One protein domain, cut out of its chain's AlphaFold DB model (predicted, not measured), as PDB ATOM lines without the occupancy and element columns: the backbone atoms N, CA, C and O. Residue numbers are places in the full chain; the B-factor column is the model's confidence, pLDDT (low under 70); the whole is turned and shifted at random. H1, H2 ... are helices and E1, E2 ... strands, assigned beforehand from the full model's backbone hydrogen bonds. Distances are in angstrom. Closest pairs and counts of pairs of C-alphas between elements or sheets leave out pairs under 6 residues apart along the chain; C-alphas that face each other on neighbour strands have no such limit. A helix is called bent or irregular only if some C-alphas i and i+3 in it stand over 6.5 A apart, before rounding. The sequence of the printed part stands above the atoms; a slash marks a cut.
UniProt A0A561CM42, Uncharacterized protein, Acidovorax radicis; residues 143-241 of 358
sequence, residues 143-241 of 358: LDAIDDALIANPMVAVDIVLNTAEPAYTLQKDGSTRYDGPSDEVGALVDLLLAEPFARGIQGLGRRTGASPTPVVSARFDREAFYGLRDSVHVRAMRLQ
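AT A GLANCE: This is residues 143 to 241 of the 358 residues of an uncharacterized protein of Acidovorax radicis (UniProt A0A561CM42). A small, strongly twisted wall of three strands, E4, E1 and E5, has helices H1 and H4 over one face, while H2 and H3 only graze it. A separate hairpin, E2 and E3, lies off to one side, apart from the three strands of the wall. The printed part has 99 residues, with four named helices and five named strands in the order H1, E1, E2, E3, H2, H3, E4, H4, E5; its class is mixed, and both sheets are antiparallel, with the larger in the order E4, E1, E5. It is compact, with a radius of gyration of the C-alphas of 13.5 A and spans of 35 by 32 by 23 A.

IN THESE COORDINATES: H1, residues 143 to 152, begins at C-alpha 143 (182.073, 114.880, 156.451) and is 14.7 A long. E1 follows at residues 156 to 162, 17.8 A long. E2 is residues 169 to 171 and E3 residues 177 to 179. H2, residues 186 to 195, is 14.4 A long and begins at C-alpha 186 (173.052, 99.143, 168.235). H3 is residues 197 to 201; it is irregular, but only just: C-alphas 197 and 200 are 6.7 A apart. E4, residues 216 to 221, is 15.0 A long, H4, residues 223 to 231, is 12.7 A, and E5, residues 235 to 240, is 14.5 A and ends at C-alpha 240 (175.978, 110.401, 152.510).

HOW THE PARTS SIT: Inner strand E1 is antiparallel to E4 at 145 degrees, with N 158 and O 219 at 2.8 A, and to E5 at 152 degrees, with N 159 and O 239 at 2.8 A. H1 and H4 form two layers with this sheet, helices on one face of it. H4 lies over E1, along the strands, at a height over the sheet of 8.5 A. E4, H4 and E5 make a split strand-helix-strand unit, two strands running the same way with E1 between them, and its crossover is right-handed. H1 and H4 only just touch, with 3 pairs of C-alphas within 8 A, the closest Leu 150 and Arg 223 at 6.5 A. H3 touches H4, the closest C-alphas being Phe 198 and Ala 225 at 4.9 A. In the hairpin E2 and E3, N 170 and O 178 are 2.8 A apart. Each O i to N i+4 pair is within hydrogen-bond range in H2 and H4, against 5 of 6 in H1 and 0 of 1 in H3, where 1 of 2 O i to N i+3 pairs is.

THE WHOLE: The C-alphas farthest apart, Lys 173 and Pro 197, are 40.4 A apart. The printed part has no cut. The link from H3 to E4 is long, 14 residues, and residues 202 to 203 pair antiparallel with residues 220 to 221 of E4. Mean pLDDT of the printed part is 89.6; residues 207 to 212 are under 70.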
ATOM      1  N   LEU A 143     182.672 113.807 155.650       90.81
ATOM      2  CA  LEU A 143     182.073 114.880 156.451       90.81
ATOM      3  C   LEU A 143     181.993 116.187 155.662       90.81
ATOM      4  O   LEU A 143     180.970 116.867 155.740       90.81
ATOM      5  N   ASP A 144     183.019 116.500 154.869       90.44
ATOM      6  CA  ASP A 144     183.002 117.658 153.967       90.44
ATOM      7  C   ASP A 144     181.871 117.526 152.935       90.44
ATOM      8  O   ASP A 144     181.101 118.464 152.726       90.44
ATOM      9  N   ALA A 145     181.686 116.331 152.359       93.06
ATOM     10  CA  ALA A 145     180.591 116.059 151.428       93.06
ATOM     11  C   ALA A 145     179.204 116.222 152.075       93.06
ATOM     12  O   ALA A 145     178.274 116.710 151.427       93.06
ATOM     13  N   ILE A 146     179.047 115.834 153.345       94.88
ATOM     14  CA  ILE A 146     177.811 116.068 154.104       94.88
ATOM     15  C   ILE A 146     177.582 117.569 154.328       94.88
ATOM     16  O   ILE A 146     176.469 118.044 154.092       94.88
ATOM     17  N   ASP A 147     178.603 118.309 154.774       91.75
ATOM     18  CA  ASP A 147     178.497 119.749 155.047       91.75
ATOM     19  C   ASP A 147     178.113 120.516 153.771       91.75
ATOM     20  O   ASP A 147     177.162 121.302 153.784       91.75
ATOM     21  N   ASP A 148     178.756 120.205 152.641       92.38
ATOM     22  CA  ASP A 148     178.427 120.781 151.335       92.38
ATOM     23  C   ASP A 148     177.010 120.395 150.869       92.38
ATOM     24  O   ASP A 148     176.252 121.247 150.391       92.38
ATOM     25  N   ALA A 149     176.585 119.143 151.060       95.00
ATOM     26  CA  ALA A 149     175.229 118.715 150.710       95.00
ATOM     27  C   ALA A 149     174.152 119.422 151.551       95.00
ATOM     28  O   ALA A 149     173.073 119.732 151.031       95.00
ATOM     29  N   LEU A 150     174.452 119.728 152.818       94.62
ATOM     30  CA  LEU A 150     173.586 120.501 153.708       94.62
ATOM     31  C   LEU A 150     173.499 121.982 153.314       94.62
ATOM     32  O   LEU A 150     172.547 122.670 153.684       94.62
ATOM     33  N   ILE A 151     174.485 122.533 152.593       91.12
ATOM     34  CA  ILE A 151     174.392 123.902 152.048       91.12
ATOM     35  C   ILE A 151     173.286 123.964 150.997       91.12
ATOM     36  O   ILE A 151     172.506 124.914 150.978       91.12
ATOM     37  N   ALA A 152     173.193 122.935 150.156       91.69
ATOM     38  CA  ALA A 152     172.191 122.860 149.101       91.69
ATOM     39  C   ALA A 152     170.821 122.359 149.591       91.69
ATOM     40  O   ALA A 152     169.800 122.704 148.999       91.69
ATOM     41  N   ASN A 153     170.781 121.545 150.651       94.44
ATOM     42  CA  ASN A 153     169.566 120.878 151.115       94.44
ATOM     43  C   ASN A 153     169.381 121.034 152.629       94.44
ATOM     44  O   ASN A 153     170.325 120.810 153.378       94.44
ATOM     45  N   PRO A 154     168.159 121.303 153.121       91.88
ATOM     46  CA  PRO A 154     167.915 121.447 154.558       91.88
ATOM     47  C   PRO A 154     168.124 120.142 155.337       91.88
ATOM     48  O   PRO A 154     168.388 120.182 156.535       91.88
ATOM     49  N   MET A 155     168.001 118.991 154.667       96.12
ATOM     50  CA  MET A 155     168.267 117.676 155.241       96.12
ATOM     51  C   MET A 155     168.896 116.746 154.213       96.12
ATOM     52  O   MET A 155     168.459 116.708 153.059       96.12
ATOM     53  N   VAL A 156     169.830 115.915 154.660       97.00
ATOM     54  CA  VAL A 156     170.541 114.938 153.823       97.00
ATOM     55  C   VAL A 156     170.344 113.523 154.349       97.00
ATOM     56  O   VAL A 156     170.159 113.330 155.548       97.00
ATOM     57  N   ALA A 157     170.344 112.536 153.452       96.81
ATOM     58  CA  ALA A 157     170.279 111.122 153.813       96.81
ATOM     59  C   ALA A 157     171.691 110.567 154.018       96.81
ATOM     60  O   ALA A 157     172.562 110.745 153.165       96.81
ATOM     61  N   VAL A 158     171.901 109.886 155.139       95.19
ATOM     62  CA  VAL A 158     173.214 109.417 155.576       95.19
ATOM     63  C   VAL A 158     173.181 107.993 156.107       95.19
ATOM     64  O   VAL A 158     172.163 107.521 156.613       95.19
ATOM     65  N   ASP A 159     174.342 107.356 156.042       93.31
ATOM     66  CA  ASP A 159     174.668 106.166 156.807       93.31
ATOM     67  C   ASP A 159     175.609 106.553 157.953       93.31
ATOM     68  O   ASP A 159     176.664 107.160 157.751       93.31
ATOM     69  N   ILE A 160     175.205 106.204 159.172       93.38
ATOM     70  CA  ILE A 160     175.898 106.490 160.426       93.38
ATOM     71  C   ILE A 160     176.489 105.178 160.930       93.38
ATOM     72  O   ILE A 160     175.760 104.225 161.197       93.38
ATOM     73  N   VAL A 161     177.810 105.134 161.080       92.62
ATOM     74  CA  VAL A 161     178.506 104.041 161.761       92.62
ATOM     75  C   VAL A 161     178.517 104.360 163.250       92.62
ATOM     76  O   VAL A 161     179.173 105.309 163.685       92.62
ATOM     77  N   LEU A 162     177.796 103.566 164.030       93.69
ATOM     78  CA  LEU A 162     177.762 103.664 165.481       93.69
ATOM     79  C   LEU A 162     179.081 103.187 166.090       93.69
ATOM     80  O   LEU A 162     179.772 102.320 165.549       93.69
ATOM     81  N   ASN A 163     179.431 103.763 167.235       93.62
ATOM     82  CA  ASN A 163     180.666 103.466 167.950       93.62
ATOM     83  C   ASN A 163     180.527 102.213 168.834       93.62
ATOM     84  O   ASN A 163     180.585 102.292 170.058       93.62
ATOM     85  N   THR A 164     180.285 101.066 168.202       93.44
ATOM     86  CA  THR A 164     180.116  99.760 168.858       93.44
ATOM     87  C   THR A 164     181.447  99.022 168.994       93.44
ATOM     88  O   THR A 164     182.378  99.254 168.218       93.44
ATOM     89  N   ALA A 165     181.552  98.098 169.954       93.19
ATOM     90  CA  ALA A 165     182.722  97.227 170.090       93.19
ATOM     91  C   ALA A 165     182.721  96.064 169.078       93.19
ATOM     92  O   ALA A 165     183.786  95.591 168.683       93.19
ATOM     93  N   GLU A 166     181.532  95.619 168.671       89.94
ATOM     94  CA  GLU A 166     181.264  94.534 167.717       89.94
ATOM     95  C   GLU A 166     180.313  94.993 166.601       89.94
ATOM     96  O   GLU A 166     179.631  96.012 166.769       89.94
ATOM     97  N   PRO A 167     180.194  94.249 165.486       92.12
ATOM     98  CA  PRO A 167     180.957  93.064 165.096       92.12
ATOM     99  C   PRO A 167     182.339  93.414 164.520       92.12
ATOM    100  O   PRO A 167     182.603  94.552 164.118       92.12
ATOM    101  N   ALA A 168     183.182  92.397 164.368       93.50
ATOM    102  CA  ALA A 168     184.295  92.436 163.424       93.50
ATOM    103  C   ALA A 168     183.822  92.723 161.984       93.50
ATOM    104  O   ALA A 168     182.648  92.557 161.631       93.50
ATOM    105  N   TYR A 169     184.754  93.146 161.130       94.75
ATOM    106  CA  TYR A 169     184.486  93.345 159.711       94.75
ATOM    107  C   TYR A 169     185.641  92.867 158.833       94.75
ATOM    108  O   TYR A 169     186.777  92.667 159.273       94.75
ATOM    109  N   THR A 170     185.337  92.713 157.547       95.50
ATOM    110  CA  THR A 170     186.288  92.310 156.518       95.50
ATOM    111  C   THR A 170     186.175  93.227 155.302       95.50
ATOM    112  O   THR A 170     185.078  93.453 154.781       95.50
ATOM    113  N   LEU A 171     187.326  93.704 154.816       96.00
ATOM    114  CA  LEU A 171     187.444  94.405 153.537       96.00
ATOM    115  C   LEU A 171     187.422  93.399 152.386       96.00
ATOM    116  O   LEU A 171     188.337  92.590 152.230       96.00
ATOM    117  N   GLN A 172     186.353  93.441 151.598       95.81
ATOM    118  CA  GLN A 172     186.175  92.580 150.437       95.81
ATOM    119  C   GLN A 172     187.080  93.025 149.279       95.81
ATOM    120  O   GLN A 172     187.497  94.180 149.202       95.81
ATOM    121  N   LYS A 173     187.366  92.102 148.351       94.81
ATOM    122  CA  LYS A 173     188.234  92.342 147.182       94.81
ATOM    123  C   LYS A 173     187.714  93.418 146.229       94.81
ATOM    124  O   LYS A 173     188.494  93.968 145.466       94.81
ATOM    125  N   ASP A 174     186.419  93.718 146.269       93.31
ATOM    126  CA  ASP A 174     185.788  94.800 145.507       93.31
ATOM    127  C   ASP A 174     185.873  96.171 146.214       93.31
ATOM    128  O   ASP A 174     185.376  97.164 145.692       93.31
ATOM    129  N   GLY A 175     186.502  96.239 147.392       90.81
ATOM    130  CA  GLY A 175     186.605  97.447 148.215       90.81
ATOM    131  C   GLY A 175     185.437  97.654 149.185       90.81
ATOM    132  O   GLY A 175     185.500  98.552 150.027       90.81
ATOM    133  N   SER A 176     184.389  96.825 149.125       92.00
ATOM    134  CA  SER A 176     183.256  96.912 150.047       92.00
ATOM    135  C   SER A 176     183.603  96.387 151.443       92.00
ATOM    136  O   SER A 176     184.610  95.713 151.680       92.00
ATOM    137  N   THR A 177     182.757  96.719 152.415       92.12
ATOM    138  CA  THR A 177     182.876  96.215 153.784       92.12
ATOM    139  C   THR A 177     181.763  95.233 154.090       92.12
ATOM    140  O   THR A 177     180.587  95.549 153.924       92.12
ATOM    141  N   ARG A 178     182.139  94.062 154.607       93.00
ATOM    142  CA  ARG A 178     181.211  93.088 155.181       93.00
ATOM    143  C   ARG A 178     181.405  93.038 156.690       93.00
ATOM    144  O   ARG A 178     182.532  92.876 157.148       93.00
ATOM    145  N   TYR A 179     180.316  93.152 157.436       92.38
ATOM    146  CA  TYR A 179     180.303  92.916 158.877       92.38
ATOM    147  C   TYR A 179     180.096  91.428 159.150       92.38
ATOM    148  O   TYR A 179     179.240  90.801 158.526       92.38
ATOM    149  N   ASP A 180     180.872  90.870 160.075       90.19
ATOM    150  CA  ASP A 180     180.922  89.427 160.325       90.19
ATOM    151  C   ASP A 180     179.885  88.967 161.382       90.19
ATOM    152  O   ASP A 180     179.970  87.856 161.902       90.19
ATOM    153  N   GLY A 181     178.881  89.800 161.693       86.75
ATOM    154  CA  GLY A 181     177.794  89.466 162.620       86.75
ATOM    155  C   GLY A 181     176.885  90.645 163.008       86.75
ATOM    156  O   GLY A 181     177.000  91.729 162.432       86.75
ATOM    157  N   PRO A 182     175.961  90.443 163.968       86.12
ATOM    158  CA  PRO A 182     175.231  91.521 164.646       86.12
ATOM    159  C   PRO A 182     176.116  92.350 165.571       86.12
ATOM    160  O   PRO A 182     177.160  91.899 166.033       86.12
ATOM    161  N   SER A 183     175.600  93.519 165.944       86.50
ATOM    162  CA  SER A 183     175.977  94.221 167.165       86.50
ATOM    163  C   SER A 183     174.769  94.380 168.088       86.50
ATOM    164  O   SER A 183     173.815  95.089 167.762       86.50
ATOM    165  N   ASP A 184     174.826  93.771 169.271       86.94
ATOM    166  CA  ASP A 184     173.767  93.892 170.286       86.94
ATOM    167  C   ASP A 184     173.700  95.306 170.903       86.94
ATOM    168  O   ASP A 184     172.705  95.685 171.519       86.94
ATOM    169  N   GLU A 185     174.740  96.121 170.701       90.06
ATOM    170  CA  GLU A 185     174.858  97.487 171.226       90.06
ATOM    171  C   GLU A 185     174.047  98.513 170.418       90.06
ATOM    172  O   GLU A 185     173.738  99.595 170.920       90.06
ATOM    173  N   VAL A 186     173.674  98.188 169.173       91.06
ATOM    174  CA  VAL A 186     173.052  99.143 168.235       91.06
ATOM    175  C   VAL A 186     171.779  99.752 168.805       91.06
ATOM    176  O   VAL A 186     171.604 100.965 168.738       91.06
ATOM    177  N   GLY A 187     170.902  98.934 169.393       89.50
ATOM    178  CA  GLY A 187     169.645  99.420 169.964       89.50
ATOM    179  C   GLY A 187     169.872 100.450 171.072       89.50
ATOM    180  O   GLY A 187     169.288 101.529 171.028       89.50
ATOM    181  N   ALA A 188     170.775 100.145 172.006       91.69
ATOM    182  CA  ALA A 188     171.097 101.030 173.123       91.69
ATOM    183  C   ALA A 188     171.758 102.337 172.654       91.69
ATOM    184  O   ALA A 188     171.406 103.408 173.138       91.69
ATOM    185  N   LEU A 189     172.678 102.273 171.685       93.31
ATOM    186  CA  LEU A 189     173.318 103.475 171.138       93.31
ATOM    187  C   LEU A 189     172.336 104.360 170.364       93.31
ATOM    188  O   LEU A 189     172.418 105.582 170.462       93.31
ATOM    189  N   VAL A 190     171.387 103.771 169.627       93.31
ATOM    190  CA  VAL A 190     170.318 104.534 168.965       93.31
ATOM    191  C   VAL A 190     169.442 105.246 169.994       93.31
ATOM    192  O   VAL A 190     169.141 106.421 169.808       93.31
ATOM    193  N   ASP A 191     169.072 104.583 171.092       92.88
ATOM    194  CA  ASP A 191     168.276 105.219 172.148       92.88
ATOM    195  C   ASP A 191     169.029 106.388 172.803       92.88
ATOM    196  O   ASP A 191     168.437 107.438 173.046       92.88
ATOM    197  N   LEU A 192     170.338 106.232 173.044       94.12
ATOM    198  CA  LEU A 192     171.185 107.306 173.569       94.12
ATOM    199  C   LEU A 192     171.249 108.493 172.603       94.12
ATOM    200  O   LEU A 192     171.071 109.629 173.027       94.12
ATOM    201  N   LEU A 193     171.412 108.242 171.300       93.56
ATOM    202  CA  LEU A 193     171.380 109.297 170.284       93.56
ATOM    203  C   LEU A 193     170.028 110.012 170.215       93.56
ATOM    204  O   LEU A 193     169.998 111.223 170.022       93.56
ATOM    205  N   LEU A 194     168.917 109.290 170.376       93.00
ATOM    206  CA  LEU A 194     167.570 109.867 170.361       93.00
ATOM    207  C   LEU A 194     167.239 110.676 171.627       93.00
ATOM    208  O   LEU A 194     166.302 111.474 171.604       93.00
ATOM    209  N   ALA A 195     167.996 110.495 172.713       93.38
ATOM    210  CA  ALA A 195     167.867 111.279 173.939       93.38
ATOM    211  C   ALA A 195     168.634 112.617 173.894       93.38
ATOM    212  O   ALA A 195     168.412 113.479 174.746       93.38
ATOM    213  N   GLU A 196     169.524 112.804 172.916       92.88
ATOM    214  CA  GLU A 196     170.337 114.014 172.790       92.88
ATOM    215  C   GLU A 196     169.526 115.219 172.271       92.88
ATOM    216  O   GLU A 196     168.613 115.060 171.455       92.88
ATOM    217  N   PRO A 197     169.874 116.468 172.646       90.88
ATOM    218  CA  PRO A 197     169.141 117.662 172.208       90.88
ATOM    219  C   PRO A 197     169.040 117.833 170.684       90.88
ATOM    220  O   PRO A 197     168.035 118.354 170.183       90.88
ATOM    221  N   PHE A 198     170.070 117.379 169.962       91.88
ATOM    222  CA  PHE A 198     170.154 117.436 168.502       91.88
ATOM    223  C   PHE A 198     169.297 116.370 167.800       91.88
ATOM    224  O   PHE A 198     169.110 116.446 166.588       91.88
ATOM    225  N   ALA A 199     168.735 115.397 168.531       92.94
ATOM    226  CA  ALA A 199     167.904 114.334 167.962       92.94
ATOM    227  C   ALA A 199     166.666 114.864 167.226       92.94
ATOM    228  O   ALA A 199     166.166 114.222 166.306       92.94
ATOM    229  N   ARG A 200     166.194 116.065 167.586       91.69
ATOM    230  CA  ARG A 200     165.078 116.756 166.916       91.69
ATOM    231  C   ARG A 200     165.340 117.017 165.431       91.69
ATOM    232  O   ARG A 200     164.388 117.062 164.658       91.69
ATOM    233  N   GLY A 201     166.608 117.157 165.047       92.56
ATOM    234  CA  GLY A 201     167.038 117.322 163.661       92.56
ATOM    235  C   GLY A 201     167.212 116.005 162.901       92.56
ATOM    236  O   GLY A 201     167.649 116.030 161.753       92.56
ATOM    237  N   ILE A 202     166.903 114.851 163.511       94.81
ATOM    238  CA  ILE A 202     167.079 113.518 162.923       94.81
ATOM    239  C   ILE A 202     165.716 112.899 162.578       94.81
ATOM    240  O   ILE A 202     164.797 112.855 163.390       94.81
ATOM    241  N   GLN A 203     165.597 112.356 161.366       93.88
ATOM    242  CA  GLN A 203     164.424 111.639 160.869       93.88
ATOM    243  C   GLN A 203     164.784 110.219 160.432       93.88
ATOM    244  O   GLN A 203     165.814 109.981 159.802       93.88
ATOM    245  N   GLY A 204     163.899 109.265 160.726       86.62
ATOM    246  CA  GLY A 204     164.048 107.872 160.291       86.62
ATOM    247  C   GLY A 204     165.132 107.081 161.028       86.62
ATOM    248  O   GLY A 204     165.335 105.914 160.705       86.62
ATOM    249  N   LEU A 205     165.790 107.674 162.033       84.75
ATOM    250  CA  LEU A 205     166.668 106.950 162.945       84.75
ATOM    251  C   LEU A 205     165.800 106.089 163.865       84.75
ATOM    252  O   LEU A 205     165.114 106.594 164.750       84.75
ATOM    253  N   GLY A 206     165.792 104.785 163.624       70.94
ATOM    254  CA  GLY A 206     164.976 103.853 164.385       70.94
ATOM    255  C   GLY A 206     165.613 102.478 164.470       70.94
ATOM    256  O   GLY A 206     166.468 102.108 163.664       70.94
ATOM    257  N   ARG A 207     165.168 101.704 165.460       65.19
ATOM    258  CA  ARG A 207     165.555 100.301 165.610       65.19
ATOM    259  C   ARG A 207     165.076  99.543 164.372       65.19
ATOM    260  O   ARG A 207     163.870  99.385 164.180       65.19
ATOM    261  N   ARG A 208     165.997  99.092 163.515       59.62
ATOM    262  CA  ARG A 208     165.643  98.214 162.393       59.62
ATOM    263  C   ARG A 208     164.966  96.962 162.948       59.62
ATOM    264  O   ARG A 208     165.576  96.178 163.668       59.62
ATOM    265  N   THR A 209     163.694  96.785 162.619       45.88
ATOM    266  CA  THR A 209     162.931  95.570 162.895       45.88
ATOM    267  C   THR A 209     163.158  94.600 161.737       45.88
ATOM    268  O   THR A 209     162.434  94.601 160.750       45.88
ATOM    269  N   GLY A 210     164.224  93.801 161.826       48.00
ATOM    270  CA  GLY A 210     164.538  92.760 160.841       48.00
ATOM    271  C   GLY A 210     165.998  92.770 160.389       48.00
ATOM    272  O   GLY A 210     166.518  93.810 159.995       48.00
ATOM    273  N   ALA A 211     166.606  91.578 160.437       53.38
ATOM    274  CA  ALA A 211     168.028  91.262 160.271       53.38
ATOM    275  C   ALA A 211     168.958  91.929 161.308       53.38
ATOM    276  O   ALA A 211     169.129  93.142 161.321       53.38
ATOM    277  N   SER A 212     169.544  91.084 162.171       57.94
ATOM    278  CA  SER A 212     170.798  91.271 162.922       57.94
ATOM    279  C   SER A 212     171.467  92.639 162.688       57.94
ATOM    280  O   SER A 212     172.130  92.797 161.657       57.94
ATOM    281  N   PRO A 213     171.277  93.636 163.576       71.12
ATOM    282  CA  PRO A 213     171.655  95.008 163.278       71.12
ATOM    283  C   PRO A 213     173.171  95.104 163.110       71.12
ATOM    284  O   PRO A 213     173.939  94.847 164.035       71.12
ATOM    285  N   THR A 214     173.603  95.458 161.903       86.00
ATOM    286  CA  THR A 214     174.964  95.934 161.673       86.00
ATOM    287  C   THR A 214     175.142  97.266 162.410       86.00
ATOM    288  O   THR A 214     174.157  97.953 162.692       86.00
ATOM    289  N   PRO A 215     176.380  97.697 162.693       90.50
ATOM    290  CA  PRO A 215     176.625  98.970 163.370       90.50
ATOM    291  C   PRO A 215     176.325 100.186 162.481       90.50
ATOM    292  O   PRO A 215     176.617 101.311 162.867       90.50
ATOM    293  N   VAL A 216     175.764  99.980 161.286       91.00
ATOM    294  CA  VAL A 216     175.407 101.037 160.344       91.00
ATOM    295  C   VAL A 216     173.903 101.253 160.381       91.00
ATOM    296  O   VAL A 216     173.128 100.350 160.061       91.00
ATOM    297  N   VAL A 217     173.498 102.469 160.729       91.94
ATOM    298  CA  VAL A 217     172.101 102.905 160.719       91.94
ATOM    299  C   VAL A 217     171.918 104.025 159.710       91.94
ATOM    300  O   VAL A 217     172.757 104.914 159.589       91.94
ATOM    301  N   SER A 218     170.813 103.981 158.978       92.38
ATOM    302  CA  SER A 218     170.472 105.023 158.016       92.38
ATOM    303  C   SER A 218     169.522 106.032 158.648       92.38
ATOM    304  O   SER A 218     168.600 105.651 159.371       92.38
ATOM    305  N   ALA A 219     169.723 107.308 158.350       94.94
ATOM    306  CA  ALA A 219     168.857 108.384 158.810       94.94
ATOM    307  C   ALA A 219     168.872 109.548 157.818       94.94
ATOM    308  O   ALA A 219     169.690 109.605 156.898       94.94
ATOM    309  N   ARG A 220     167.972 110.507 158.017       96.75
ATOM    310  CA  ARG A 220     168.102 111.849 157.454       96.75
ATOM    311  C   ARG A 220     168.363 112.821 158.582       96.75
ATOM    312  O   ARG A 220     167.719 112.704 159.619       96.75
ATOM    313  N   PHE A 221     169.245 113.785 158.383       96.44
ATOM    314  CA  PHE A 221     169.457 114.818 159.386       96.44
ATOM    315  C   PHE A 221     169.605 116.209 158.787       96.44
ATOM    316  O   PHE A 221     169.954 116.350 157.612       96.44
ATOM    317  N   ASP A 222     169.319 117.219 159.603       94.56
ATOM    318  CA  ASP A 222     169.636 118.615 159.329       94.56
ATOM    319  C   ASP A 222     171.048 118.991 159.810       94.56
ATOM    320  O   ASP A 222     171.855 118.155 160.231       94.56
ATOM    321  N   ARG A 223     171.358 120.284 159.736       91.38
ATOM    322  CA  ARG A 223     172.670 120.802 160.105       91.38
ATOM    323  C   ARG A 223     172.960 120.785 161.608       91.38
ATOM    324  O   ARG A 223     174.113 120.587 161.988       91.38
ATOM    325  N   GLU A 224     171.963 120.995 162.465       90.44
ATOM    326  CA  GLU A 224     172.170 120.922 163.917       90.44
ATOM    327  C   GLU A 224     172.512 119.484 164.321       90.44
ATOM    328  O   GLU A 224     173.482 119.244 165.048       90.44
ATOM    329  N   ALA A 225     171.761 118.527 163.780       94.12
ATOM    330  CA  ALA A 225     172.007 117.111 163.975       94.12
ATOM    331  C   ALA A 225     173.354 116.655 163.392       94.12
ATOM    332  O   ALA A 225     174.042 115.872 164.042       94.12
ATOM    333  N   PHE A 226     173.790 117.184 162.243       93.88
ATOM    334  CA  PHE A 226     175.120 116.896 161.692       93.88
ATOM    335  C   PHE A 226     176.250 117.215 162.676       93.88
ATOM    336  O   PHE A 226     177.056 116.339 162.995       93.88
ATOM    337  N   TYR A 227     176.301 118.447 163.193       90.81
ATOM    338  CA  TYR A 227     177.352 118.833 164.135       90.81
ATOM    339  C   TYR A 227     177.252 118.067 165.462       90.81
ATOM    340  O   TYR A 227     178.271 117.837 166.111       90.81
ATOM    341  N   GLY A 228     176.052 117.625 165.851       91.88
ATOM    342  CA  GLY A 228     175.863 116.846 167.076       91.88
ATOM    343  C   GLY A 228     176.285 115.408 166.967       91.88
ATOM    344  O   GLY A 228     176.999 114.914 167.836       91.88
ATOM    345  N   LEU A 229     175.951 114.768 165.856       93.19
ATOM    346  CA  LEU A 229     176.444 113.438 165.556       93.19
ATOM    347  C   LEU A 229     177.965 113.445 165.359       93.19
ATOM    348  O   LEU A 229     178.630 112.529 165.830       93.19
ATOM    349  N   ARG A 230     178.535 114.495 164.751       91.06
ATOM    350  CA  ARG A 230     179.992 114.638 164.581       91.06
ATOM    351  C   ARG A 230     180.746 114.647 165.910       91.06
ATOM    352  O   ARG A 230     181.821 114.057 166.014       91.06
ATOM    353  N   ASP A 231     180.179 115.295 166.921       89.44
ATOM    354  CA  ASP A 231     180.801 115.452 168.238       89.44
ATOM    355  C   ASP A 231     180.365 114.353 169.236       89.44
ATOM    356  O   ASP A 231     180.888 114.279 170.353       89.44
ATOM    357  N   SER A 232     179.424 113.482 168.850       91.25
ATOM    358  CA  SER A 232     178.859 112.436 169.706       91.25
ATOM    359  C   SER A 232     179.846 111.299 169.973       91.25
ATOM    360  O   SER A 232     180.516 110.796 169.075       91.25
ATOM    361  N   VAL A 233     179.890 110.822 171.221       90.62
ATOM    362  CA  VAL A 233     180.660 109.627 171.625       90.62
ATOM    363  C   VAL A 233     180.124 108.329 171.014       90.62
ATOM    364  O   VAL A 233     180.834 107.324 170.986       90.62
ATOM    365  N   HIS A 234     178.877 108.345 170.543       93.19
ATOM    366  CA  HIS A 234     178.163 107.174 170.039       93.19
ATOM    367  C   HIS A 234     178.288 107.005 168.522       93.19
ATOM    368  O   HIS A 234     177.810 106.010 167.978       93.19
ATOM    369  N   VAL A 235     178.947 107.943 167.840       92.31
ATOM    370  CA  VAL A 235     179.153 107.929 166.391       92.31
ATOM    371  C   VAL A 235     180.639 107.791 166.098       92.31
ATOM    372  O   VAL A 235     181.465 108.525 166.630       92.31
ATOM    373  N   ARG A 236     180.972 106.837 165.230       89.62
ATOM    374  CA  ARG A 236     182.339 106.580 164.768       89.62
ATOM    375  C   ARG A 236     182.625 107.255 163.429       89.62
ATOM    376  O   ARG A 236     183.696 107.818 163.242       89.62
ATOM    377  N   ALA A 237     181.678 107.182 162.498       90.00
ATOM    378  CA  ALA A 237     181.790 107.778 161.170       90.00
ATOM    379  C   ALA A 237     180.400 108.055 160.588       90.00
ATOM    380  O   ALA A 237     179.416 107.429 160.986       90.00
ATOM    381  N   MET A 238     180.313 108.963 159.619       91.88
ATOM    382  CA  MET A 238     179.080 109.265 158.888       91.88
ATOM    383  C   MET A 238     179.400 109.550 157.432       91.88
ATOM    384  O   MET A 238     180.437 110.133 157.139       91.88
ATOM    385  N   ARG A 239     178.498 109.180 156.527       92.25
ATOM    386  CA  ARG A 239     178.614 109.517 155.103       92.25
ATOM    387  C   ARG A 239     177.247 109.679 154.466       92.25
ATOM    388  O   ARG A 239     176.274 109.112 154.955       92.25
ATOM    389  N   LEU A 240     177.178 110.392 153.347       93.88
ATOM    390  CA  LEU A 240     175.978 110.401 152.510       93.88
ATOM    391  C   LEU A 240     175.639 108.983 152.038       93.88
ATOM    392  O   LEU A 240     176.529 108.182 151.752       93.88
ATOM    393  N   GLN A 241     174.353 108.665 151.916       91.81
ATOM    394  CA  GLN A 241     173.955 107.395 151.310       91.81
ATOM    395  C   GLN A 241     174.480 107.296 149.875       91.81
ATOM    396  O   GLN A 241     174.305 108.215 149.076       91.81
TER     397      GLN A 241